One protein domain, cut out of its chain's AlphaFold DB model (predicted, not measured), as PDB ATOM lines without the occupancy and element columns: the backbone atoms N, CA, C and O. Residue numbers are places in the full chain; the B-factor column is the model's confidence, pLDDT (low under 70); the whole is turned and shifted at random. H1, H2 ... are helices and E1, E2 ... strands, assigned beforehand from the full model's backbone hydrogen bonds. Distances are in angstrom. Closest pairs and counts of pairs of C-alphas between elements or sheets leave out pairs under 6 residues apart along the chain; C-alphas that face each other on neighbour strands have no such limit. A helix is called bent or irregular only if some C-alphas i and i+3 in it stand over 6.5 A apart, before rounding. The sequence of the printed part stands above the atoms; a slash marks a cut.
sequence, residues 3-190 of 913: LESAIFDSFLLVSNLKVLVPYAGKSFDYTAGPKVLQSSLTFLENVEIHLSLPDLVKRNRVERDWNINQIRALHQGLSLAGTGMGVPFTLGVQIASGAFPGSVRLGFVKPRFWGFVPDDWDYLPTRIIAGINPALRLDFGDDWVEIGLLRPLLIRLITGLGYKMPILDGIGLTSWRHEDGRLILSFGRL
ATOM      1  N   LEU A   3      43.856  -1.972   2.553       65.31
ATOM      2  CA  LEU A   3      44.035  -1.350   3.859       65.31
ATOM      3  C   LEU A   3      42.654  -1.226   4.507       65.31
ATOM      4  O   LEU A   3      41.748  -0.623   3.933       65.31
ATOM      5  N   GLU A   4      42.482  -1.878   5.656       68.25
ATOM      6  CA  GLU A   4      41.180  -1.972   6.327       68.25
ATOM      7  C   GLU A   4      40.790  -0.643   6.971       68.25
ATOM      8  O   GLU A   4      39.703  -0.133   6.706       68.25
ATOM      9  N   SER A   5      41.702  -0.031   7.730       74.50
ATOM     10  CA  SER A   5      41.544   1.331   8.236       74.50
ATOM     11  C   SER A   5      42.894   1.996   8.514       74.50
ATOM     12  O   SER A   5      43.892   1.328   8.788       74.50
ATOM     13  N   ALA A   6      42.925   3.321   8.414       71.56
ATOM     14  CA  ALA A   6      44.004   4.186   8.862       71.56
ATOM     15  C   ALA A   6      43.389   5.374   9.607       71.56
ATOM     16  O   ALA A   6      42.579   6.121   9.052       71.56
ATOM     17  N   ILE A   7      43.777   5.530  10.871       75.81
ATOM     18  CA  ILE A   7      43.335   6.616  11.746       75.81
ATOM     19  C   ILE A   7      44.447   7.654  11.771       75.81
ATOM     20  O   ILE A   7      45.585   7.318  12.097       75.81
ATOM     21  N   PHE A   8      44.135   8.896  11.413       68.88
ATOM     22  CA  PHE A   8      45.105   9.987  11.505       68.88
ATOM     23  C   PHE A   8      44.993  10.708  12.846       68.88
ATOM     24  O   PHE A   8      46.006  11.019  13.464       68.88
ATOM     25  N   ASP A   9      43.762  10.966  13.282       72.25
ATOM     26  CA  ASP A   9      43.414  11.615  14.543       72.25
ATOM     27  C   ASP A   9      41.935  11.338  14.893       72.25
ATOM     28  O   ASP A   9      41.267  10.541  14.230       72.25
ATOM     29  N   SER A  10      41.406  11.985  15.940       71.31
ATOM     30  CA  SER A  10      39.990  11.868  16.332       71.31
ATOM     31  C   SER A  10      39.012  12.395  15.273       71.31
ATOM     32  O   SER A  10      37.832  12.048  15.294       71.31
ATOM     33  N   PHE A  11      39.503  13.221  14.347       75.56
ATOM     34  CA  PHE A  11      38.709  13.928  13.354       75.56
ATOM     35  C   PHE A  11      38.577  13.151  12.043       75.56
ATOM     36  O   PHE A  11      37.511  13.208  11.429       75.56
ATOM     37  N   LEU A  12      39.627  12.443  11.610       77.38
ATOM     38  CA  LEU A  12      39.721  11.868  10.270       77.38
ATOM     39  C   LEU A  12      40.189  10.408  10.267       77.38
ATOM     40  O   LEU A  12      41.289  10.066  10.715       77.38
ATOM     41  N   LEU A  13      39.368   9.557   9.652       80.00
ATOM     42  CA  LEU A  13      39.641   8.137   9.440       80.00
ATOM     43  C   LEU A  13      39.422   7.774   7.969       80.00
ATOM     44  O   LEU A  13      38.441   8.180   7.352       80.00
ATOM     45  N   VAL A  14      40.339   6.994   7.398       78.12
ATOM     46  CA  VAL A  14      40.208   6.435   6.045       78.12
ATOM     47  C   VAL A  14      40.055   4.929   6.163       78.12
ATOM     48  O   VAL A  14      40.825   4.280   6.865       78.12
ATOM     49  N   SER A  15      39.074   4.352   5.480       80.19
ATOM     50  CA  SER A  15      38.807   2.912   5.514       80.19
ATOM     51  C   SER A  15      38.506   2.352   4.130       80.19
ATOM     52  O   SER A  15      38.291   3.094   3.170       80.19
ATOM     53  N   ASN A  16      38.546   1.021   4.030       74.25
ATOM     54  CA  ASN A  16      38.187   0.268   2.827       74.25
ATOM     55  C   ASN A  16      39.026   0.583   1.571       74.25
ATOM     56  O   ASN A  16      38.620   0.282   0.451       74.25
ATOM     57  N   LEU A  17      40.252   1.089   1.745       71.00
ATOM     58  CA  LEU A  17      41.158   1.403   0.641       71.00
ATOM     59  C   LEU A  17      41.616   0.122  -0.078       71.00
ATOM     60  O   LEU A  17      42.473  -0.621   0.414       71.00
ATOM     61  N   LYS A  18      41.082  -0.117  -1.279       67.25
ATOM     62  CA  LYS A  18      41.535  -1.177  -2.191       67.25
ATOM     63  C   LYS A  18      42.291  -0.569  -3.362       67.25
ATOM     64  O   LYS A  18      41.735   0.224  -4.113       67.25
ATOM     65  N   VAL A  19      43.548  -0.977  -3.530       64.88
ATOM     66  CA  VAL A  19      44.380  -0.612  -4.683       64.88
ATOM     67  C   VAL A  19      44.543  -1.826  -5.588       64.88
ATOM     68  O   VAL A  19      45.095  -2.853  -5.160       64.88
ATOM     69  N   LEU A  20      44.072  -1.694  -6.827       61.81
ATOM     70  CA  LEU A  20      44.148  -2.720  -7.864       61.81
ATOM     71  C   LEU A  20      45.322  -2.446  -8.814       61.81
ATOM     72  O   LEU A  20      45.612  -1.301  -9.170       61.81
ATOM     73  N   VAL A  21      45.997  -3.521  -9.224       57.88
ATOM     74  CA  VAL A  21      47.053  -3.507 -10.244       57.88
ATOM     75  C   VAL A  21      46.452  -4.130 -11.508       57.88
ATOM     76  O   VAL A  21      45.906  -5.232 -11.417       57.88
ATOM     77  N   PRO A  22      46.503  -3.466 -12.674       51.81
ATOM     78  CA  PRO A  22      45.981  -4.021 -13.905       51.81
ATOM     79  C   PRO A  22      46.907  -5.155 -14.345       51.81
ATOM     80  O   PRO A  22      48.125  -5.089 -14.165       51.81
ATOM     81  N   TYR A  23      46.328  -6.202 -14.922       51.00
ATOM     82  CA  TYR A  23      47.072  -7.351 -15.423       51.00
ATOM     83  C   TYR A  23      47.944  -6.924 -16.616       51.00
ATOM     84  O   TYR A  23      47.509  -6.937 -17.767       51.00
ATOM     85  N   ALA A  24      49.177  -6.494 -16.354       48.19
ATOM     86  CA  ALA A  24      50.188  -6.346 -17.388       48.19
ATOM     87  C   ALA A  24      50.621  -7.763 -17.783       48.19
ATOM     88  O   ALA A  24      51.019  -8.528 -16.915       48.19
ATOM     89  N   GLY A  25      50.524  -8.137 -19.060       48.94
ATOM     90  CA  GLY A  25      50.827  -9.487 -19.570       48.94
ATOM     91  C   GLY A  25      52.299  -9.939 -19.467       48.94
ATOM     92  O   GLY A  25      52.827 -10.499 -20.422       48.94
ATOM     93  N   LYS A  26      52.981  -9.688 -18.343       51.97
ATOM     94  CA  LYS A  26      54.321 -10.169 -17.973       51.97
ATOM     95  C   LYS A  26      54.293 -10.717 -16.539       51.97
ATOM     96  O   LYS A  26      53.477 -10.289 -15.729       51.97
ATOM     97  N   SER A  27      55.190 -11.658 -16.230       50.28
ATOM     98  CA  SER A  27      55.328 -12.281 -14.904       50.28
ATOM     99  C   SER A  27      55.491 -11.232 -13.794       50.28
ATOM    100  O   SER A  27      56.429 -10.436 -13.825       50.28
ATOM    101  N   PHE A  28      54.561 -11.248 -12.839       52.00
ATOM    102  CA  PHE A  28      54.426 -10.302 -11.732       52.00
ATOM    103  C   PHE A  28      55.056 -10.889 -10.461       52.00
ATOM    104  O   PHE A  28      54.574 -11.900  -9.952       52.00
ATOM    105  N   ASP A  29      56.130 -10.277  -9.953       53.28
ATOM    106  CA  ASP A  29      56.752 -10.680  -8.686       53.28
ATOM    107  C   ASP A  29      56.200  -9.832  -7.533       53.28
ATOM    108  O   ASP A  29      56.540  -8.659  -7.369       53.28
ATOM    109  N   TYR A  30      55.314 -10.433  -6.741       50.09
ATOM    110  CA  TYR A  30      54.634  -9.795  -5.614       50.09
ATOM    111  C   TYR A  30      55.517  -9.667  -4.359       50.09
ATOM    112  O   TYR A  30      55.083  -9.071  -3.373       50.09
ATOM    113  N   THR A  31      56.733 -10.230  -4.378       51.16
ATOM    114  CA  THR A  31      57.689 -10.204  -3.256       51.16
ATOM    115  C   THR A  31      58.722  -9.080  -3.365       51.16
ATOM    116  O   THR A  31      59.390  -8.744  -2.384       51.16
ATOM    117  N   ALA A  32      58.823  -8.437  -4.532       52.25
ATOM    118  CA  ALA A  32      59.663  -7.268  -4.731       52.25
ATOM    119  C   ALA A  32      59.054  -6.059  -3.996       52.25
ATOM    120  O   ALA A  32      57.934  -5.641  -4.277       52.25
ATOM    121  N   GLY A  33      59.787  -5.506  -3.027       53.25
ATOM    122  CA  GLY A  33      59.309  -4.424  -2.163       53.25
ATOM    123  C   GLY A  33      58.783  -3.172  -2.901       53.25
ATOM    124  O   GLY A  33      59.000  -3.001  -4.105       53.25
ATOM    125  N   PRO A  34      58.149  -2.230  -2.173       53.88
ATOM    126  CA  PRO A  34      57.335  -1.125  -2.712       53.88
ATOM    127  C   PRO A  34      58.015  -0.231  -3.772       53.88
ATOM    128  O   PRO A  34      57.337   0.404  -4.579       53.88
ATOM    129  N   LYS A  35      59.355  -0.223  -3.841       51.69
ATOM    130  CA  LYS A  35      60.141   0.503  -4.854       51.69
ATOM    131  C   LYS A  35      60.063  -0.087  -6.272       51.69
ATOM    132  O   LYS A  35      60.260   0.665  -7.222       51.69
ATOM    133  N   VAL A  36      59.771  -1.379  -6.442       52.78
ATOM    134  CA  VAL A  36      59.686  -2.034  -7.770       52.78
ATOM    135  C   VAL A  36      58.285  -1.888  -8.386       52.78
ATOM    136  O   VAL A  36      58.140  -1.833  -9.603       52.78
ATOM    137  N   LEU A  37      57.259  -1.695  -7.552       51.69
ATOM    138  CA  LEU A  37      55.841  -1.564  -7.932       51.69
ATOM    139  C   LEU A  37      55.449  -0.153  -8.434       51.69
ATOM    140  O   LEU A  37      54.270   0.172  -8.574       51.69
ATOM    141  N   GLN A  38      56.436   0.709  -8.694       50.62
ATOM    142  CA  GLN A  38      56.267   2.156  -8.853       50.62
ATOM    143  C   GLN A  38      55.484   2.618 -10.101       50.62
ATOM    144  O   GLN A  38      55.054   3.766 -10.125       50.62
ATOM    145  N   SER A  39      55.292   1.802 -11.139       47.91
ATOM    146  CA  SER A  39      54.713   2.257 -12.422       47.91
ATOM    147  C   SER A  39      53.358   1.638 -12.795       47.91
ATOM    148  O   SER A  39      52.875   1.894 -13.893       47.91
ATOM    149  N   SER A  40      52.732   0.834 -11.922       51.31
ATOM    150  CA  SER A  40      51.581  -0.015 -12.307       51.31
ATOM    151  C   SER A  40      50.329   0.113 -11.424       51.31
ATOM    152  O   SER A  40      49.337  -0.564 -11.680       51.31
ATOM    153  N   LEU A  41      50.330   0.952 -10.386       55.16
ATOM    154  CA  LEU A  41      49.187   1.111  -9.471       55.16
ATOM    155  C   LEU A  41      48.181   2.104 -10.068       55.16
ATOM    156  O   LEU A  41      48.503   3.283 -10.195       55.16
ATOM    157  N   THR A  42      46.990   1.644 -10.465       56.72
ATOM    158  CA  THR A  42      46.102   2.469 -11.314       56.72
ATOM    159  C   THR A  42      44.691   2.707 -10.792       56.72
ATOM    160  O   THR A  42      44.110   3.685 -11.240       56.72
ATOM    161  N   PHE A  43      44.136   1.937  -9.840       60.91
ATOM    162  CA  PHE A  43      42.724   2.137  -9.455       60.91
ATOM    163  C   PHE A  43      42.447   2.024  -7.951       60.91
ATOM    164  O   PHE A  43      42.953   1.113  -7.290       60.91
ATOM    165  N   LEU A  44      41.614   2.943  -7.443       65.88
ATOM    166  CA  LEU A  44      41.037   2.929  -6.096       65.88
ATOM    167  C   LEU A  44      39.563   2.524  -6.163       65.88
ATOM    168  O   LEU A  44      38.795   3.121  -6.915       65.88
ATOM    169  N   GLU A  45      39.162   1.562  -5.338       69.19
ATOM    170  CA  GLU A  45      37.755   1.190  -5.166       69.19
ATOM    171  C   GLU A  45      37.323   1.326  -3.703       69.19
ATOM    172  O   GLU A  45      38.029   0.864  -2.804       69.19
ATOM    173  N   ASN A  46      36.138   1.913  -3.499       71.94
ATOM    174  CA  ASN A  46      35.408   2.011  -2.230       71.94
ATOM    175  C   ASN A  46      36.200   2.630  -1.069       71.94
ATOM    176  O   ASN A  46      36.149   2.133   0.053       71.94
ATOM    177  N   VAL A  47      36.914   3.727  -1.328       82.19
ATOM    178  CA  VAL A  47      37.608   4.472  -0.269       82.19
ATOM    179  C   VAL A  47      36.581   5.260   0.530       82.19
ATOM    180  O   VAL A  47      35.922   6.139  -0.017       82.19
ATOM    181  N   GLU A  48      36.456   4.973   1.818       86.38
ATOM    182  CA  GLU A  48      35.574   5.715   2.715       86.38
ATOM    183  C   GLU A  48      36.392   6.679   3.575       86.38
ATOM    184  O   GLU A  48      37.322   6.271   4.277       86.38
ATOM    185  N   ILE A  49      36.033   7.961   3.529       84.50
ATOM    186  CA  ILE A  49      36.581   9.009   4.391       84.50
ATOM    187  C   ILE A  49      35.538   9.333   5.452       84.50
ATOM    188  O   ILE A  49      34.421   9.723   5.130       84.50
ATOM    189  N   HIS A  50      35.919   9.190   6.712       85.94
ATOM    190  CA  HIS A  50      35.090   9.462   7.876       85.94
ATOM    191  C   HIS A  50      35.561  10.769   8.507       85.94
ATOM    192  O   HIS A  50      36.733  10.885   8.871       85.94
ATOM    193  N   LEU A  51      34.656  11.740   8.629       84.94
ATOM    194  CA  LEU A  51      34.913  13.066   9.189       84.94
ATOM    195  C   LEU A  51      34.035  13.296  10.424       84.94
ATOM    196  O   LEU A  51      32.811  13.247  10.330       84.94
ATOM    197  N   SER A  52      34.646  13.580  11.572       84.25
ATOM    198  CA  SER A  52      33.941  13.974  12.801       84.25
ATOM    199  C   SER A  52      33.374  15.391  12.655       84.25
ATOM    200  O   SER A  52      34.136  16.356  12.560       84.25
ATOM    201  N   LEU A  53      32.042  15.537  12.641       83.81
ATOM    202  CA  LEU A  53      31.392  16.853  12.552       83.81
ATOM    203  C   LEU A  53      31.685  17.752  13.775       83.81
ATOM    204  O   LEU A  53      31.984  18.929  13.567       83.81
ATOM    205  N   PRO A  54      31.681  17.249  15.031       81.56
ATOM    206  CA  PRO A  54      32.048  18.059  16.197       81.56
ATOM    207  C   PRO A  54      33.492  18.572  16.151       81.56
ATOM    208  O   PRO A  54      33.762  19.713  16.525       81.56
ATOM    209  N   ASP A  55      34.432  17.757  15.665       81.44
ATOM    210  CA  ASP A  55      35.830  18.182  15.544       81.44
ATOM    211  C   ASP A  55      36.047  19.114  14.341       81.44
ATOM    212  O   ASP A  55      36.942  19.959  14.384       81.44
ATOM    213  N   LEU A  56      35.204  19.026  13.299       77.62
ATOM    214  CA  LEU A  56      35.194  19.976  12.181       77.62
ATOM    215  C   LEU A  56      34.857  21.395  12.657       77.62
ATOM    216  O   LEU A  56      35.506  22.348  12.231       77.62
ATOM    217  N   VAL A  57      33.888  21.529  13.570       79.06
ATOM    218  CA  VAL A  57      33.518  22.807  14.203       79.06
ATOM    219  C   VAL A  57      34.696  23.388  14.987       79.06
ATOM    220  O   VAL A  57      35.070  24.536  14.775       79.06
ATOM    221  N   LYS A  58      35.348  22.585  15.840       76.69
ATOM    222  CA  LYS A  58      36.490  23.043  16.657       76.69
ATOM    223  C   LYS A  58      37.677  23.533  15.820       76.69
ATOM    224  O   LYS A  58      38.428  24.394  16.273       76.69
ATOM    225  N   ARG A  59      37.873  22.952  14.631       70.75
ATOM    226  CA  ARG A  59      39.010  23.236  13.739       70.75
ATOM    227  C   ARG A  59      38.764  24.408  12.788       70.75
ATOM    228  O   ARG A  59      39.734  24.986  12.309       70.75
ATOM    229  N   ASN A  60      37.507  24.770  12.539       64.19
ATOM    230  CA  ASN A  60      37.133  25.871  11.657       64.19
ATOM    231  C   ASN A  60      36.739  27.102  12.481       64.19
ATOM    232  O   ASN A  60      35.568  27.302  12.794       64.19
ATOM    233  N   ARG A  61      37.717  27.954  12.804       58.78
ATOM    234  CA  ARG A  61      37.441  29.339  13.210       58.78
ATOM    235  C   ARG A  61      37.380  30.188  11.945       58.78
ATOM    236  O   ARG A  61      38.369  30.260  11.217       58.78
ATOM    237  N   VAL A  62      36.216  30.763  11.660       62.00
ATOM    238  CA  VAL A  62      36.087  31.797  10.622       62.00
ATOM    239  C   VAL A  62      36.683  33.104  11.209       62.00
ATOM    240  O   VAL A  62      37.133  33.105  12.355       62.00
ATOM    241  N   GLU A  63      36.843  34.168  10.416       62.94
ATOM    242  CA  GLU A  63      37.424  35.470  10.824       62.94
ATOM    243  C   GLU A  63      36.874  36.016  12.168       62.94
ATOM    244  O   GLU A  63      35.847  35.552  12.648       62.94
ATOM    245  N   ARG A  64      37.528  37.032  12.772       61.03
ATOM    246  CA  ARG A  64      37.273  37.536  14.150       61.03
ATOM    247  C   ARG A  64      35.793  37.751  14.541       61.03
ATOM    248  O   ARG A  64      35.490  37.606  15.721       61.03
ATOM    249  N   ASP A  65      34.896  38.003  13.586       68.69
ATOM    250  CA  ASP A  65      33.478  38.320  13.826       68.69
ATOM    251  C   ASP A  65      32.485  37.222  13.395       68.69
ATOM    252  O   ASP A  65      31.267  37.411  13.480       68.69
ATOM    253  N   TRP A  66      32.982  36.070  12.930       75.44
ATOM    254  CA  TRP A  66      32.173  34.974  12.397       75.44
ATOM    255  C   TRP A  66      32.589  33.643  13.011       75.44
ATOM    256  O   TRP A  66      33.750  33.254  12.964       75.44
ATOM    257  N   ASN A  67      31.620  32.893  13.528       80.69
ATOM    258  CA  ASN A  67      31.858  31.574  14.099       80.69
ATOM    259  C   ASN A  67      30.816  30.576  13.611       80.69
ATOM    260  O   ASN A  67      29.615  30.844  13.652       80.69
ATOM    261  N   ILE A  68      31.281  29.407  13.169       84.44
ATOM    262  CA  ILE A  68      30.423  28.240  12.965       84.44
ATOM    263  C   ILE A  68      30.374  27.516  14.304       84.44
ATOM    264  O   ILE A  68      31.395  27.036  14.783       84.44
ATOM    265  N   ASN A  69      29.189  27.433  14.896       84.50
ATOM    266  CA  ASN A  69      28.999  26.844  16.220       84.50
ATOM    267  C   ASN A  69      28.537  25.388  16.119       84.50
ATOM    268  O   ASN A  69      28.772  24.593  17.026       84.50
ATOM    269  N   GLN A  70      27.870  25.025  15.020       86.31
ATOM    270  CA  GLN A  70      27.300  23.698  14.839       86.31
ATOM    271  C   GLN A  70      27.233  23.302  13.359       86.31
ATOM    272  O   GLN A  70      26.895  24.111  12.497       86.31
ATOM    273  N   ILE A  71      27.499  22.022  13.086       86.69
ATOM    274  CA  ILE A  71      27.250  21.372  11.795       86.69
ATOM    275  C   ILE A  71      26.389  20.142  12.057       86.69
ATOM    276  O   ILE A  71      26.740  19.310  12.894       86.69
ATOM    277  N   ARG A  72      25.262  20.022  11.355       84.31
ATOM    278  CA  ARG A  72      24.308  18.917  11.509       84.31
ATOM    279  C   ARG A  72      24.016  18.279  10.158       84.31
ATOM    280  O   ARG A  72      23.868  18.985   9.168       84.31
ATOM    281  N   ALA A  73      23.906  16.956  10.108       82.50
ATOM    282  CA  ALA A  73      23.438  16.266   8.911       82.50
ATOM    283  C   ALA A  73      21.905  16.289   8.824       82.50
ATOM    284  O   ALA A  73      21.216  16.055   9.815       82.50
ATOM    285  N   LEU A  74      21.387  16.557   7.627       78.69
ATOM    286  CA  LEU A  74      19.973  16.501   7.261       78.69
ATOM    287  C   LEU A  74      19.773  15.446   6.163       78.69
ATOM    288  O   LEU A  74      20.726  15.014   5.518       78.69
ATOM    289  N   HIS A  75      18.523  15.069   5.884       68.69
ATOM    290  CA  HIS A  75      18.206  14.050   4.872       68.69
ATOM    291  C   HIS A  75      18.720  14.363   3.451       68.69
ATOM    292  O   HIS A  75      18.884  13.443   2.657       68.69
ATOM    293  N   GLN A  76      18.975  15.636   3.117       69.75
ATOM    294  CA  GLN A  76      19.401  16.079   1.778       69.75
ATOM    295  C   GLN A  76      20.704  16.905   1.773       69.75
ATOM    296  O   GLN A  76      21.021  17.551   0.774       69.75
ATOM    297  N   GLY A  77      21.469  16.910   2.869       84.00
ATOM    298  CA  GLY A  77      22.715  17.675   2.967       84.00
ATOM    299  C   GLY A  77      23.171  17.898   4.408       84.00
ATOM    300  O   GLY A  77      22.874  17.099   5.293       84.00
ATOM    301  N   LEU A  78      23.869  19.001   4.656       87.50
ATOM    302  CA  LEU A  78      24.221  19.484   5.990       87.50
ATOM    303  C   LEU A  78      23.533  20.828   6.265       87.50
ATOM    304  O   LEU A  78      23.196  21.561   5.341       87.50
ATOM    305  N   SER A  79      23.362  21.165   7.538       87.75
ATOM    306  CA  SER A  79      23.012  22.500   8.018       87.75
ATOM    307  C   SER A  79      24.156  23.025   8.878       87.75
ATOM    308  O   SER A  79      24.646  22.330   9.772       87.75
ATOM    309  N   LEU A  80      24.609  24.233   8.571       88.19
ATOM    310  CA  LEU A  80      25.578  25.000   9.340       88.19
ATOM    311  C   LEU A  80      24.812  26.029  10.165       88.19
ATOM    312  O   LEU A  80      24.014  26.777   9.605       88.19
ATOM    313  N   ALA A  81      25.084  26.108  11.462       88.25
ATOM    314  CA  ALA A  81      24.574  27.163  12.329       88.25
ATOM    315  C   ALA A  81      25.731  27.868  13.040       88.25
ATOM    316  O   ALA A  81      26.708  27.236  13.453       88.25
ATOM    317  N   GLY A  82      25.628  29.184  13.176       87.06
ATOM    318  CA  GLY A  82      26.715  30.012  13.681       87.06
ATOM    319  C   GLY A  82      26.266  31.398  14.115       87.06
ATOM    320  O   GLY A  82      25.074  31.691  14.159       87.06
ATOM    321  N   THR A  83      27.233  32.246  14.436       86.75
ATOM    322  CA  THR A  83      27.030  33.657  14.786       86.75
ATOM    323  C   THR A  83      27.947  34.521  13.937       86.75
ATOM    324  O   THR A  83      29.146  34.255  13.886       86.75
ATOM    325  N   GLY A  84      27.392  35.541  13.289       79.31
ATOM    326  CA  GLY A  84      28.131  36.535  12.513       79.31
ATOM    327  C   GLY A  84      27.715  37.933  12.934       79.31
ATOM    328  O   GLY A  84      26.515  38.192  13.018       79.31
ATOM    329  N   MET A  85      28.671  38.813  13.249       76.12
ATOM    330  CA  MET A  85      28.382  40.181  13.719       76.12
ATOM    331  C   MET A  85      27.420  40.214  14.928       76.12
ATOM    332  O   MET A  85      26.564  41.087  15.043       76.12
ATOM    333  N   GLY A  86      27.496  39.204  15.804       77.81
ATOM    334  CA  GLY A  86      26.593  39.048  16.954       77.81
ATOM    335  C   GLY A  86      25.184  38.514  16.633       77.81
ATOM    336  O   GLY A  86      24.408  38.284  17.558       77.81
ATOM    337  N   VAL A  87      24.847  38.256  15.363       82.94
ATOM    338  CA  VAL A  87      23.537  37.729  14.936       82.94
ATOM    339  C   VAL A  87      23.642  36.236  14.579       82.94
ATOM    340  O   VAL A  87      24.541  35.848  13.828       82.94
ATOM    341  N   PRO A  88      22.742  35.362  15.077       87.44
ATOM    342  CA  PRO A  88      22.743  33.952  14.695       87.44
ATOM    343  C   PRO A  88      22.387  33.757  13.216       87.44
ATOM    344  O   PRO A  88      21.488  34.422  12.699       87.44
ATOM    345  N   PHE A  89      23.032  32.808  12.540       86.12
ATOM    346  CA  PHE A  89      22.729  32.444  11.155       86.12
ATOM    347  C   PHE A  89      22.601  30.931  10.967       86.12
ATOM    348  O   PHE A  89      23.150  30.141  11.737       86.12
ATOM    349  N   THR A  90      21.904  30.538   9.901       87.25
ATOM    350  CA  THR A  90      21.824  29.155   9.416       87.25
ATOM    351  C   THR A  90      22.047  29.087   7.907       87.25
ATOM    352  O   THR A  90      21.581  29.963   7.178       87.25
ATOM    353  N   LEU A  91      22.737  28.050   7.434       85.88
ATOM    354  CA  LEU A  91      23.063  27.842   6.023       85.88
ATOM    355  C   LEU A  91      23.018  26.353   5.662       85.88
ATOM    356  O   LEU A  91      23.683  25.538   6.295       85.88
ATOM    357  N   GLY A  92      22.273  25.995   4.620       86.50
ATOM    358  CA  GLY A  92      22.264  24.636   4.085       86.50
ATOM    359  C   GLY A  92      23.482  24.357   3.203       86.50
ATOM    360  O   GLY A  92      23.972  25.242   2.506       86.50
ATOM    361  N   VAL A  93      23.954  23.114   3.196       89.06
ATOM    362  CA  VAL A  93      25.069  22.649   2.366       89.06
ATOM    363  C   VAL A  93      24.677  21.360   1.658       89.06
ATOM    364  O   VAL A  93      24.434  20.336   2.291       89.06
ATOM    365  N   GLN A  94      24.646  21.386   0.335       89.50
ATOM    366  CA  GLN A  94      24.457  20.211  -0.505       89.50
ATOM    367  C   GLN A  94      25.811  19.598  -0.857       89.50
ATOM    368  O   GLN A  94      26.736  20.311  -1.241       89.50
ATOM    369  N   ILE A  95      25.920  18.276  -0.743       88.19
ATOM    370  CA  ILE A  95      27.145  17.532  -1.050       88.19
ATOM    371  C   ILE A  95      26.951  16.796  -2.375       88.19
ATOM    372  O   ILE A  95      26.031  15.988  -2.509       88.19
ATOM    373  N   ALA A  96      27.840  17.046  -3.333       87.69
ATOM    374  CA  ALA A  96      27.855  16.396  -4.640       87.69
ATOM    375  C   ALA A  96      29.280  15.979  -5.049       87.69
ATOM    376  O   ALA A  96      30.272  16.415  -4.458       87.69
ATOM    377  N   SER A  97      29.397  15.136  -6.079       85.62
ATOM    378  CA  SER A  97      30.701  14.840  -6.689       85.62
ATOM    379  C   SER A  97      31.249  16.084  -7.390       85.62
ATOM    380  O   SER A  97      30.510  16.775  -8.093       85.62
ATOM    381  N   GLY A  98      32.538  16.371  -7.201       82.44
ATOM    382  CA  GLY A  98      33.211  17.462  -7.906       82.44
ATOM    383  C   GLY A  98      33.603  17.102  -9.343       82.44
ATOM    384  O   GLY A  98      33.497  15.947  -9.768       82.44
ATOM    385  N   ALA A  99      34.033  18.115 -10.091       79.62
ATOM    386  CA  ALA A  99      34.564  18.020 -11.445       79.62
ATOM    387  C   ALA A  99      36.018  17.515 -11.475       79.62
ATOM    388  O   ALA A  99      36.429  16.894 -12.458       79.62
ATOM    389  N   PHE A 100      36.800  17.746 -10.415       81.38
ATOM    390  CA  PHE A 100      38.156  17.217 -10.292       81.38
ATOM    391  C   PHE A 100      38.154  15.792  -9.714       81.38
ATOM    392  O   PHE A 100      37.368  15.485  -8.812       81.38
ATOM    393  N   PRO A 101      39.069  14.912 -10.151       79.56
ATOM    394  CA  PRO A 101      39.134  13.551  -9.632       79.56
ATOM    395  C   PRO A 101      39.351  13.496  -8.109       79.56
ATOM    396  O   PRO A 101      40.291  14.091  -7.576       79.56
ATOM    397  N   GLY A 102      38.484  12.766  -7.402       77.00
ATOM    398  CA  GLY A 102      38.521  12.619  -5.943       77.00
ATOM    399  C   GLY A 102      38.138  13.878  -5.152       77.00
ATOM    400  O   GLY A 102      38.481  13.983  -3.970       77.00
ATOM    401  N   SER A 103      37.475  14.843  -5.792       86.19
ATOM    402  CA  SER A 103      36.985  16.062  -5.147       86.19
ATOM    403  C   SER A 103      35.501  15.978  -4.781       86.19
ATOM    404  O   SER A 103      34.737  15.170  -5.320       86.19
ATOM    405  N   VAL A 104      35.101  16.823  -3.835       88.31
ATOM    406  CA  VAL A 104      33.719  16.972  -3.379       88.31
ATOM    407  C   VAL A 104      33.294  18.408  -3.605       88.31
ATOM    408  O   VAL A 104      34.015  19.334  -3.234       88.31
ATOM    409  N   ARG A 105      32.111  18.593  -4.184       89.00
ATOM    410  CA  ARG A 105      31.495  19.905  -4.339       89.00
ATOM    411  C   ARG A 105      30.505  20.140  -3.210       89.00
ATOM    412  O   ARG A 105      29.600  19.333  -3.000       89.00
ATOM    413  N   LEU A 106      30.681  21.252  -2.506       88.88
ATOM    414  CA  LEU A 106      29.754  21.755  -1.503       88.88
ATOM    415  C   LEU A 106      29.001  22.947  -2.093       88.88
ATOM    416  O   LEU A 106      29.623  23.949  -2.437       88.88
ATOM    417  N   GLY A 107      27.684  22.825  -2.242       87.06
ATOM    418  CA  GLY A 107      26.798  23.919  -2.646       87.06
ATOM    419  C   GLY A 107      26.115  24.530  -1.429       87.06
ATOM    420  O   GLY A 107      25.422  23.825  -0.701       87.06
ATOM    421  N   PHE A 108      26.303  25.819  -1.197       84.06
ATOM    422  CA  PHE A 108      25.682  26.573  -0.118       84.06
ATOM    423  C   PHE A 108      24.305  27.065  -0.556       84.06
ATOM    424  O   PHE A 108      24.158  27.729  -1.576       84.06
ATOM    425  N   VAL A 109      23.277  26.737   0.218       79.12
ATOM    426  CA  VAL A 109      21.884  27.032  -0.123       79.12
ATOM    427  C   VAL A 109      21.144  27.621   1.071       79.12
ATOM    428  O   VAL A 109      21.360  27.222   2.211       79.12
ATOM    429  N   LYS A 110      20.210  28.539   0.794       74.00
ATOM    430  CA  LYS A 110      19.301  29.142   1.787       74.00
ATOM    431  C   LYS A 110      20.024  29.784   2.999       74.00
ATOM    432  O   LYS A 110      19.747  29.384   4.130       74.00
ATOM    433  N   PRO A 111      20.925  30.766   2.806       78.25
ATOM    434  CA  PRO A 111      21.457  31.556   3.920       78.25
ATOM    435  C   PRO A 111      20.318  32.280   4.656       78.25
ATOM    436  O   PRO A 111      19.414  32.830   4.023       78.25
ATOM    437  N   ARG A 112      20.339  32.268   5.993       79.31
ATOM    438  CA  ARG A 112      19.370  32.982   6.841       79.31
ATOM    439  C   ARG A 112      20.063  33.602   8.041       79.31
ATOM    440  O   ARG A 112      20.769  32.895   8.755       79.31
ATOM    441  N   PHE A 113      19.769  34.869   8.312       79.44
ATOM    442  CA  PHE A 113      20.094  35.525   9.579       79.44
ATOM    443  C   PHE A 113      18.850  35.624  10.454       79.44
ATOM    444  O   PHE A 113      17.773  35.958   9.961       79.44
ATOM    445  N   TRP A 114      19.015  35.348  11.745       80.88
ATOM    446  CA  TRP A 114      17.983  35.366  12.784       80.88
ATOM    447  C   TRP A 114      17.953  36.707  13.526       80.88
ATOM    448  O   TRP A 114      17.902  36.769  14.753       80.88
ATOM    449  N   GLY A 115      18.031  37.791  12.754       74.25
ATOM    450  CA  GLY A 115      18.078  39.175  13.215       74.25
ATOM    451  C   GLY A 115      18.272  40.138  12.042       74.25
ATOM    452  O   GLY A 115      18.337  39.716  10.887       74.25
ATOM    453  N   PHE A 116      18.357  41.434  12.337       70.69
ATOM    454  CA  PHE A 116      18.613  42.465  11.329       70.69
ATOM    455  C   PHE A 116      20.120  42.623  11.085       70.69
ATOM    456  O   PHE A 116      20.855  42.897  12.032       70.69
ATOM    457  N   VAL A 117      20.563  42.490   9.831       67.75
ATOM    458  CA  VAL A 117      21.953  42.711   9.400       67.75
ATOM    459  C   VAL A 117      21.934  43.697   8.220       67.75
ATOM    460  O   VAL A 117      21.359  43.355   7.187       67.75
ATOM    461  N   PRO A 118      22.475  44.923   8.376       55.16
ATOM    462  CA  PRO A 118      22.312  45.988   7.385       55.16
ATOM    463  C   PRO A 118      23.090  45.785   6.078       55.16
ATOM    464  O   PRO A 118      22.607  46.245   5.055       55.16
ATOM    465  N   ASP A 119      24.215  45.067   6.078       54.06
ATOM    466  CA  ASP A 119      25.053  44.820   4.896       54.06
ATOM    467  C   ASP A 119      25.749  43.443   5.042       54.06
ATOM    468  O   ASP A 119      26.073  43.052   6.159       54.06
ATOM    469  N   ASP A 120      25.964  42.707   3.939       58.03
ATOM    470  CA  ASP A 120      26.796  41.477   3.798       58.03
ATOM    471  C   ASP A 120      26.145  40.074   3.773       58.03
ATOM    472  O   ASP A 120      26.861  39.073   3.669       58.03
ATOM    473  N   TRP A 121      24.819  39.923   3.789       62.12
ATOM    474  CA  TRP A 121      24.234  38.573   3.906       62.12
ATOM    475  C   TRP A 121      24.463  37.649   2.689       62.12
ATOM    476  O   TRP A 121      24.645  36.442   2.875       62.12
ATOM    477  N   ASP A 122      24.531  38.192   1.468       59.84
ATOM    478  CA  ASP A 122      24.843  37.426   0.246       59.84
ATOM    479  C   ASP A 122      26.271  36.881   0.224       59.84
ATOM    480  O   ASP A 122      26.563  35.909  -0.472       59.84
ATOM    481  N   TYR A 123      27.168  37.488   0.999       67.69
ATOM    482  CA  TYR A 123      28.561  37.074   1.082       67.69
ATOM    483  C   TYR A 123      28.790  35.999   2.143       67.69
ATOM    484  O   TYR A 123      29.923  35.545   2.286       67.69
ATOM    485  N   LEU A 124      27.757  35.549   2.872       74.56
ATOM    486  CA  LEU A 124      27.901  34.489   3.875       74.56
ATOM    487  C   LEU A 124      28.574  33.227   3.294       74.56
ATOM    488  O   LEU A 124      29.552  32.764   3.892       74.56
ATOM    489  N   PRO A 125      28.144  32.681   2.136       77.81
ATOM    490  CA  PRO A 125      28.852  31.572   1.510       77.81
ATOM    491  C   PRO A 125      30.298  31.941   1.160       77.81
ATOM    492  O   PRO A 125      31.204  31.209   1.537       77.81
ATOM    493  N   THR A 126      30.551  33.102   0.552       75.75
ATOM    494  CA  THR A 126      31.904  33.575   0.201       75.75
ATOM    495  C   THR A 126      32.830  33.690   1.416       75.75
ATOM    496  O   THR A 126      34.001  33.313   1.341       75.75
ATOM    497  N   ARG A 127      32.316  34.146   2.563       76.25
ATOM    498  CA  ARG A 127      33.043  34.246   3.841       76.25
ATOM    499  C   ARG A 127      33.368  32.867   4.412       76.25
ATOM    500  O   ARG A 127      34.500  32.618   4.824       76.25
ATOM    501  N   ILE A 128      32.409  31.942   4.380       77.38
ATOM    502  CA  ILE A 128      32.635  30.548   4.794       77.38
ATOM    503  C   ILE A 128      33.658  29.882   3.873       77.38
ATOM    504  O   ILE A 128      34.569  29.207   4.353       77.38
ATOM    505  N   ILE A 129      33.559  30.122   2.562       80.44
ATOM    506  CA  ILE A 129      34.523  29.648   1.572       80.44
ATOM    507  C   ILE A 129      35.906  30.194   1.898       80.44
ATOM    508  O   ILE A 129      36.842  29.401   1.932       80.44
ATOM    509  N   ALA A 130      36.043  31.494   2.188       75.75
ATOM    510  CA  ALA A 130      37.308  32.130   2.554       75.75
ATOM    511  C   ALA A 130      37.996  31.445   3.748       75.75
ATOM    512  O   ALA A 130      39.217  31.288   3.712       75.75
ATOM    513  N   GLY A 131      37.224  30.951   4.723       73.31
ATOM    514  CA  GLY A 131      37.719  30.194   5.877       73.31
ATOM    515  C   GLY A 131      38.214  28.770   5.577       73.31
ATOM    516  O   GLY A 131      38.912  28.177   6.398       73.31
ATOM    517  N   ILE A 132      37.907  28.196   4.408       78.00
ATOM    518  CA  ILE A 132      38.391  26.859   4.024       78.00
ATOM    519  C   ILE A 132      39.873  26.933   3.659       78.00
ATOM    520  O   ILE A 132      40.266  27.769   2.844       78.00
ATOM    521  N   ASN A 133      40.685  26.010   4.188       77.75
ATOM    522  CA  ASN A 133      42.124  25.951   3.923       77.75
ATOM    523  C   ASN A 133      42.427  26.051   2.407       77.75
ATOM    524  O   ASN A 133      41.971  25.189   1.646       77.75
ATOM    525  N   PRO A 134      43.227  27.044   1.964       77.75
ATOM    526  CA  PRO A 134      43.563  27.237   0.554       77.75
ATOM    527  C   PRO A 134      44.155  25.994  -0.118       77.75
ATOM    528  O   PRO A 134      43.932  25.774  -1.300       77.75
ATOM    529  N   ALA A 135      44.859  25.137   0.631       76.19
ATOM    530  CA  ALA A 135      45.456  23.909   0.106       76.19
ATOM    531  C   ALA A 135      44.429  22.823  -0.263       76.19
ATOM    532  O   ALA A 135      44.757  21.896  -1.005       76.19
ATOM    533  N   LEU A 136      43.208  22.904   0.273       78.38
ATOM    534  CA  LEU A 136      42.114  21.979  -0.031       78.38
ATOM    535  C   LEU A 136      41.132  22.557  -1.058       78.38
ATOM    536  O   LEU A 136      40.363  21.796  -1.638       78.38
ATOM    537  N   ARG A 137      41.149  23.874  -1.289       85.69
ATOM    538  CA  ARG A 137      40.241  24.568  -2.208       85.69
ATOM    539  C   ARG A 137      40.754  24.443  -3.645       85.69
ATOM    540  O   ARG A 137      41.813  24.971  -3.962       85.69
ATOM    541  N   LEU A 138      40.019  23.734  -4.502       83.94
ATOM    542  CA  LEU A 138      40.399  23.517  -5.906       83.94
ATOM    543  C   LEU A 138      39.789  24.562  -6.840       83.94
ATOM    544  O   LEU A 138      40.481  25.084  -7.710       83.94
ATOM    545  N   ASP A 139      38.507  24.858  -6.649       82.94
ATOM    546  CA  ASP A 139      37.755  25.891  -7.366       82.94
ATOM    547  C   ASP A 139      36.605  26.370  -6.465       82.94
ATOM    548  O   ASP A 139      36.252  25.698  -5.488       82.94
ATOM    549  N   PHE A 140      36.045  27.541  -6.743       82.12
ATOM    550  CA  PHE A 140      34.909  28.077  -5.994       82.12
ATOM    551  C   PHE A 140      34.135  29.120  -6.805       82.12
ATOM    552  O   PHE A 140      34.669  29.750  -7.715       82.12
ATOM    553  N   GLY A 141      32.869  29.305  -6.446       77.31
ATOM    554  CA  GLY A 141      32.014  30.394  -6.912       77.31
ATOM    555  C   GLY A 141      31.363  31.116  -5.735       77.31
ATOM    556  O   GLY A 141      31.764  30.921  -4.589       77.31
ATOM    557  N   ASP A 142      30.345  31.925  -6.023       67.50
ATOM    558  CA  ASP A 142      29.665  32.735  -5.004       67.50
ATOM    559  C   ASP A 142      28.908  31.877  -3.980       67.50
ATOM    560  O   ASP A 142      28.857  32.224  -2.809       67.50
ATOM    561  N   ASP A 143      28.360  30.733  -4.393       74.56
ATOM    562  CA  ASP A 143      27.511  29.855  -3.580       74.56
ATOM    563  C   ASP A 143      27.992  28.396  -3.560       74.56
ATOM    564  O   ASP A 143      27.275  27.503  -3.117       74.56
ATOM    565  N   TRP A 144      29.212  28.101  -4.011       85.94
ATOM    566  CA  TRP A 144      29.759  26.744  -3.953       85.94
ATOM    567  C   TRP A 144      31.279  26.723  -3.859       85.94
ATOM    568  O   TRP A 144      31.972  27.633  -4.302       85.94
ATOM    569  N   VAL A 145      31.809  25.624  -3.333       87.06
ATOM    570  CA  VAL A 145      33.247  25.355  -3.273       87.06
ATOM    571  C   VAL A 145      33.537  23.908  -3.610       87.06
ATOM    572  O   VAL A 145      32.807  22.995  -3.226       87.06
ATOM    573  N   GLU A 146      34.623  23.696  -4.333       89.69
ATOM    574  CA  GLU A 146      35.123  22.379  -4.673       89.69
ATOM    575  C   GLU A 146      36.381  22.069  -3.868       89.69
ATOM    576  O   GLU A 146      37.381  22.790  -3.913       89.69
ATOM    577  N   ILE A 147      36.305  20.990  -3.090       88.12
ATOM    578  CA  ILE A 147      37.313  20.617  -2.105       88.12
ATOM    579  C   ILE A 147      38.004  19.325  -2.538       88.12
ATOM    580  O   ILE A 147      37.379  18.274  -2.704       88.12
ATOM    581  N   GLY A 148      39.324  19.388  -2.677       85.44
ATOM    582  CA  GLY A 148      40.183  18.247  -2.963       85.44
ATOM    583  C   GLY A 148      40.512  17.470  -1.695       85.44
ATOM    584  O   GLY A 148      41.555  17.698  -1.094       85.44
ATOM    585  N   LEU A 149      39.646  16.540  -1.289       81.75
ATOM    586  CA  LEU A 149      39.845  15.750  -0.066       81.75
ATOM    587  C   LEU A 149      40.723  14.512  -0.294       81.75
ATOM    588  O   LEU A 149      41.659  14.258   0.463       81.75
ATOM    589  N   LEU A 150      40.454  13.740  -1.351       81.12
ATOM    590  CA  LEU A 150      41.033  12.403  -1.511       81.12
ATOM    591  C   LEU A 150      42.547  12.439  -1.780       81.12
ATOM    592  O   LEU A 150      43.315  11.681  -1.185       81.12
ATOM    593  N   ARG A 151      43.004  13.339  -2.662       80.81
ATOM    594  CA  ARG A 151      44.409  13.402  -3.092       80.81
ATOM    595  C   ARG A 151      45.375  13.802  -1.961       80.81
ATOM    596  O   ARG A 151      46.348  13.071  -1.771       80.81
ATOM    597  N   PRO A 152      45.151  14.886  -1.189       79.44
ATOM    598  CA  PRO A 152      46.051  15.265  -0.096       79.44
ATOM    599  C   PRO A 152      46.161  14.198   1.001       79.44
ATOM    600  O   PRO A 152      47.252  13.967   1.528       79.44
ATOM    601  N   LEU A 153      45.055  13.512   1.313       78.50
ATOM    602  CA  LEU A 153      45.018  12.464   2.336       78.50
ATOM    603  C   LEU A 153      45.774  11.208   1.898       78.50
ATOM    604  O   LEU A 153      46.598  10.675   2.645       78.50
ATOM    605  N   LEU A 154      45.545  10.763   0.663       76.31
ATOM    606  CA  LEU A 154      46.218   9.587   0.129       76.31
ATOM    607  C   LEU A 154      47.707   9.826  -0.122       76.31
ATOM    608  O   LEU A 154      48.486   8.912   0.116       76.31
ATOM    609  N   ILE A 155      48.136  11.033  -0.519       76.88
ATOM    610  CA  ILE A 155      49.570  11.336  -0.665       76.88
ATOM    611  C   ILE A 155      50.304  11.075   0.651       76.88
ATOM    612  O   ILE A 155      51.343  10.423   0.629       76.88
ATOM    613  N   ARG A 156      49.768  11.513   1.797       73.31
ATOM    614  CA  ARG A 156      50.414  11.289   3.102       73.31
ATOM    615  C   ARG A 156      50.456   9.809   3.492       73.31
ATOM    616  O   ARG A 156      51.497   9.337   3.936       73.31
ATOM    617  N   LEU A 157      49.369   9.065   3.277       73.62
ATOM    618  CA  LEU A 157      49.315   7.631   3.599       73.62
ATOM    619  C   LEU A 157      50.212   6.793   2.690       73.62
ATOM    620  O   LEU A 157      50.992   5.969   3.156       73.62
ATOM    621  N   ILE A 158      50.099   6.995   1.381       71.38
ATOM    622  CA  ILE A 158      50.732   6.150   0.368       71.38
ATOM    623  C   ILE A 158      52.239   6.424   0.309       71.38
ATOM    624  O   ILE A 158      53.014   5.472   0.198       71.38
ATOM    625  N   THR A 159      52.674   7.684   0.469       68.81
ATOM    626  CA  THR A 159      54.113   8.000   0.570       68.81
ATOM    627  C   THR A 159      54.717   7.499   1.882       68.81
ATOM    628  O   THR A 159      55.813   6.943   1.847       68.81
ATOM    629  N   GLY A 160      53.993   7.590   3.006       68.25
ATOM    630  CA  GLY A 160      54.402   6.994   4.285       68.25
ATOM    631  C   GLY A 160      54.577   5.473   4.220       68.25
ATOM    632  O   GLY A 160      55.444   4.917   4.886       68.25
ATOM    633  N   LEU A 161      53.816   4.800   3.352       67.25
ATOM    634  CA  LEU A 161      53.927   3.361   3.078       67.25
ATOM    635  C   LEU A 161      54.936   3.020   1.958       67.25
ATOM    636  O   LEU A 161      55.096   1.851   1.610       67.25
ATOM    637  N   GLY A 162      55.629   4.016   1.389       61.41
ATOM    638  CA  GLY A 162      56.690   3.836   0.391       61.41
ATOM    639  C   GLY A 162      56.228   3.634  -1.060       61.41
ATOM    640  O   GLY A 162      57.050   3.283  -1.909       61.41
ATOM    641  N   TYR A 163      54.946   3.856  -1.366       65.38
ATOM    642  CA  TYR A 163      54.357   3.677  -2.699       65.38
ATOM    643  C   TYR A 163      54.230   5.007  -3.470       65.38
ATOM    644  O   TYR A 163      54.188   6.090  -2.882       65.38
ATOM    645  N   LYS A 164      54.145   4.938  -4.811       63.75
ATOM    646  CA  LYS A 164      53.772   6.093  -5.653       63.75
ATOM    647  C   LYS A 164      52.254   6.292  -5.653       63.75
ATOM    648  O   LYS A 164      51.496   5.331  -5.555       63.75
ATOM    649  N   MET A 165      51.832   7.550  -5.774       68.81
ATOM    650  CA  MET A 165      50.422   7.939  -5.786       68.81
ATOM    651  C   MET A 165      49.673   7.299  -6.976       68.81
ATOM    652  O   MET A 165      50.168   7.405  -8.100       68.81
ATOM    653  N   PRO A 166      48.503   6.665  -6.763       67.00
ATOM    654  CA  PRO A 166      47.687   6.111  -7.840       67.00
ATOM    655  C   PRO A 166      47.072   7.209  -8.717       67.00
ATOM    656  O   PRO A 166      46.831   8.329  -8.257       67.00
ATOM    657  N   ILE A 167      46.796   6.868  -9.981       70.12
ATOM    658  CA  ILE A 167      46.032   7.722 -10.902       70.12
ATOM    659  C   ILE A 167      44.596   7.824 -10.373       70.12
ATOM    660  O   ILE A 167      43.978   6.809 -10.063       70.12
ATOM    661  N   LEU A 168      44.086   9.049 -10.222       71.94
ATOM    662  CA  LEU A 168      42.748   9.302  -9.672       71.94
ATOM    663  C   LEU A 168      41.673   9.491 -10.753       71.94
ATOM    664  O   LEU A 168      40.503   9.621 -10.412       71.94
ATOM    665  N   ASP A 169      42.041   9.503 -12.035       70.75
ATOM    666  CA  ASP A 169      41.127   9.784 -13.147       70.75
ATOM    667  C   ASP A 169      39.910   8.840 -13.153       70.75
ATOM    668  O   ASP A 169      40.041   7.616 -13.109       70.75
ATOM    669  N   GLY A 170      38.706   9.420 -13.202       70.44
ATOM    670  CA  GLY A 170      37.437   8.681 -13.156       70.44
ATOM    671  C   GLY A 170      36.963   8.270 -11.754       70.44
ATOM    672  O   GLY A 170      35.931   7.605 -11.635       70.44
ATOM    673  N   ILE A 171      37.684   8.663 -10.698       79.06
ATOM    674  CA  ILE A 171      37.297   8.442  -9.300       79.06
ATOM    675  C   ILE A 171      36.570   9.683  -8.783       79.06
ATOM    676  O   ILE A 171      37.099  10.793  -8.848       79.06
ATOM    677  N   GLY A 172      35.369   9.497  -8.240       83.88
ATOM    678  CA  GLY A 172      34.539  10.569  -7.694       83.88
ATOM    679  C   GLY A 172      33.745  10.115  -6.475       83.88
ATOM    680  O   GLY A 172      33.852   8.963  -6.046       83.88
ATOM    681  N   LEU A 173      32.973  11.037  -5.903       86.25
ATOM    682  CA  LEU A 173      32.084  10.735  -4.784       86.25
ATOM    683  C   LEU A 173      30.903   9.902  -5.301       86.25
ATOM    684  O   LEU A 173      30.147  10.370  -6.148       86.25
ATOM    685  N   THR A 174      30.740   8.678  -4.799       85.62
ATOM    686  CA  THR A 174      29.650   7.776  -5.210       85.62
ATOM    687  C   THR A 174      28.446   7.873  -4.283       85.62
ATOM    688  O   THR A 174      27.309   7.761  -4.729       85.62
ATOM    689  N   SER A 175      28.684   8.081  -2.990       85.88
ATOM    690  CA  SER A 175      27.639   8.285  -1.989       85.88
ATOM    691  C   SER A 175      28.211   8.963  -0.749       85.88
ATOM    692  O   SER A 175      29.425   8.986  -0.532       85.88
ATOM    693  N   TRP A 176      27.326   9.510   0.075       88.81
ATOM    694  CA  TRP A 176      27.659   9.975   1.410       88.81
ATOM    695  C   TRP A 176      26.547   9.583   2.382       88.81
ATOM    696  O   TRP A 176      25.389   9.445   1.985       88.81
ATOM    697  N   ARG A 177      26.902   9.377   3.649       87.62
ATOM    698  CA  ARG A 177      25.952   9.099   4.733       87.62
ATOM    699  C   ARG A 177      26.446   9.688   6.049       87.62
ATOM    700  O   ARG A 177      27.603  10.088   6.158       87.62
ATOM    701  N   HIS A 178      25.564   9.747   7.038       85.12
ATOM    702  CA  HIS A 178      25.888  10.210   8.382       85.12
ATOM    703  C   HIS A 178      25.523   9.138   9.411       85.12
ATOM    704  O   HIS A 178      24.372   8.708   9.460       85.12
ATOM    705  N   GLU A 179      26.491   8.746  10.235       83.38
ATOM    706  CA  GLU A 179      26.364   7.739  11.299       83.38
ATOM    707  C   GLU A 179      27.139   8.234  12.532       83.38
ATOM    708  O   GLU A 179      28.270   8.698  12.399       83.38
ATOM    709  N   ASP A 180      26.527   8.192  13.720       78.56
ATOM    710  CA  ASP A 180      27.155   8.517  15.015       78.56
ATOM    711  C   ASP A 180      27.980   9.826  15.056       78.56
ATOM    712  O   ASP A 180      29.081   9.886  15.608       78.56
ATOM    713  N   GLY A 181      27.471  10.904  14.446       78.44
ATOM    714  CA  GLY A 181      28.144  12.214  14.425       78.44
ATOM    715  C   GLY A 181      29.296  12.322  13.417       78.44
ATOM    716  O   GLY A 181      30.009  13.333  13.394       78.44
ATOM    717  N   ARG A 182      29.487  11.298  12.577       85.25
ATOM    718  CA  ARG A 182      30.491  11.259  11.513       85.25
ATOM    719  C   ARG A 182      29.840  11.339  10.141       85.25
ATOM    720  O   ARG A 182      28.863  10.655   9.846       85.25
ATOM    721  N   LEU A 183      30.428  12.157   9.280       87.81
ATOM    722  CA  LEU A 183      30.130  12.199   7.857       87.81
ATOM    723  C   LEU A 183      31.025  11.188   7.136       87.81
ATOM    724  O   LEU A 183      32.250  11.304   7.179       87.81
ATOM    725  N   ILE A 184      30.414  10.211   6.473       88.69
ATOM    726  CA  ILE A 184      31.103   9.172   5.705       88.69
ATOM    727  C   ILE A 184      30.956   9.506   4.223       88.69
ATOM    728  O   ILE A 184      29.847   9.520   3.691       88.69
ATOM    729  N   LEU A 185      32.077   9.778   3.560       88.88
ATOM    730  CA  LEU A 185      32.168  10.073   2.133       88.88
ATOM    731  C   LEU A 185      32.785   8.871   1.414       88.88
ATOM    732  O   LEU A 185      33.944   8.531   1.663       88.88
ATOM    733  N   SER A 186      32.031   8.234   0.523       88.06
ATOM    734  CA  SER A 186      32.480   7.057  -0.221       88.06
ATOM    735  C   SER A 186      32.930   7.452  -1.625       88.06
ATOM    736  O   SER A 186      32.166   8.032  -2.399       88.06
ATOM    737  N   PHE A 187      34.168   7.111  -1.968       85.94
ATOM    738  CA  PHE A 187      34.774   7.376  -3.269       85.94
ATOM    739  C   PHE A 187      34.997   6.079  -4.035       85.94
ATOM    740  O   PHE A 187      35.462   5.072  -3.495       85.94
ATOM    741  N   GLY A 188      34.710   6.119  -5.328       81.56
ATOM    742  CA  GLY A 188      34.863   4.975  -6.211       81.56
ATOM    743  C   GLY A 188      34.798   5.386  -7.671       81.56
ATOM    744  O   GLY A 188      34.775   6.572  -8.005       81.56
ATOM    745  N   ARG A 189      34.781   4.387  -8.552       78.06
ATOM    746  CA  ARG A 189      34.649   4.618  -9.987       78.06
ATOM    747  C   ARG A 189      33.256   5.160 -10.284       78.06
ATOM    748  O   ARG A 189      32.262   4.508  -9.972       78.06
ATOM    749  N   LEU A 190      33.196   6.326 -10.915       70.75
ATOM    750  CA  LEU A 190      31.943   6.832 -11.453       70.75
ATOM    751  C   LEU A 190      31.557   5.945 -12.645       70.75
ATOM    752  O   LEU A 190      32.305   5.834 -13.619       70.75
TER     753      LEU A 190
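AT A GLANCE: This is residues 3 to 190 of the 913 residues of an uncharacterized protein of Deltaproteobacteria bacterium ADurb.Bin058 (UniProt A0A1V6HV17). Two strongly twisted six-stranded sheets follow each other along a rod and form a sandwich that is only partly face to face. The sheet E5 E6 E7 E8 E10 E9 curls round helix H2, H3 crosses over the branched sheet E1 E2 E3 E4 E11 E12, and a long loop, residues 21 to 42, reaches out at one end. The printed part has 188 residues with three named helices and twelve named strands, in the order E1 E2 E3 E4 H1 E5 E6 E7 E8 H2 E9 E10 H3 E11 E12, of mixed class; neighbour strands are antiparallel in both sheets. It is only just compact, close to loose, with a radius of gyration of the C-alphas of 19.2 A and spans of 71 by 29 by 29 A.

IN THESE COORDINATES: The curled sheet has E5, residues 66 to 74, 22.7 A; E6, 77 to 84, 21.8 A; E7, 87 to 97, 32.3 A, from C-alpha 87 at (23.537, 37.729, 14.936); E8, 104 to 113, 26.4 A; E10, 144 to 147; and E9, 137 to 140. The branched sheet has E1, 3 to 7, from C-alpha 3 at (44.035, -1.350, 3.859); E2, 12 to 20, 23.7 A; E3, 43 to 45; E4, 47 to 52; E11, 171 to 179, 23.3 A; and E12, 182 to 189, 22.9 A, to C-alpha 189 at (34.649, 4.618, -9.987). The helices are H1, 53 to 59; H2, 121 to 131, 16.0 A; and H3, 150 to 160, 15.5 A.

HOW THE PARTS SIT: E5 E6 E7 E8 form a meander, each strand the antiparallel neighbour of the one before; N 92 and O 109 of E7 and E8 are 2.9 A apart. E8, H2 and E9 form a split strand-helix-strand unit, two strands running the same way with E10 between them, its crossover right-handed. H2 is irregular, with C-alphas 122 and 125 7.2 A apart; its closest C-alpha pair with E8 is Pro 125 and Phe 108, 6.1 A. E1 E2 E3 are a second meander; E4 lies on the other side of E2 from E1, with N 15 and O 48 2.9 A apart. E12 is beside E4, and E11 beside E12, with N 174 and O 186 2.9 A apart. H3 is on this sheet at a height of 10.0 A, across the strands. H1 is on the curled sheet and only grazes the branched one. The sheets' facing parts are 10.5 A centre to centre; Ser 97 of E7 and Leu 173 of E11 are the closest C-alphas of those strands, 4.7 A. Every O i to N i+4 pair is within hydrogen-bond range in H1, 5 of 7 in H2 and 6 of 7 in H3.

THE WHOLE: The C-alphas farthest apart, of Ser 27 and Phe 116, are 70.9 A apart. The printed part has no cut; the link E2 to E3 is long, with 22 residues. Mean pLDDT of the printed part is 74.7; 55 residues are under 70, among them 18 to 45.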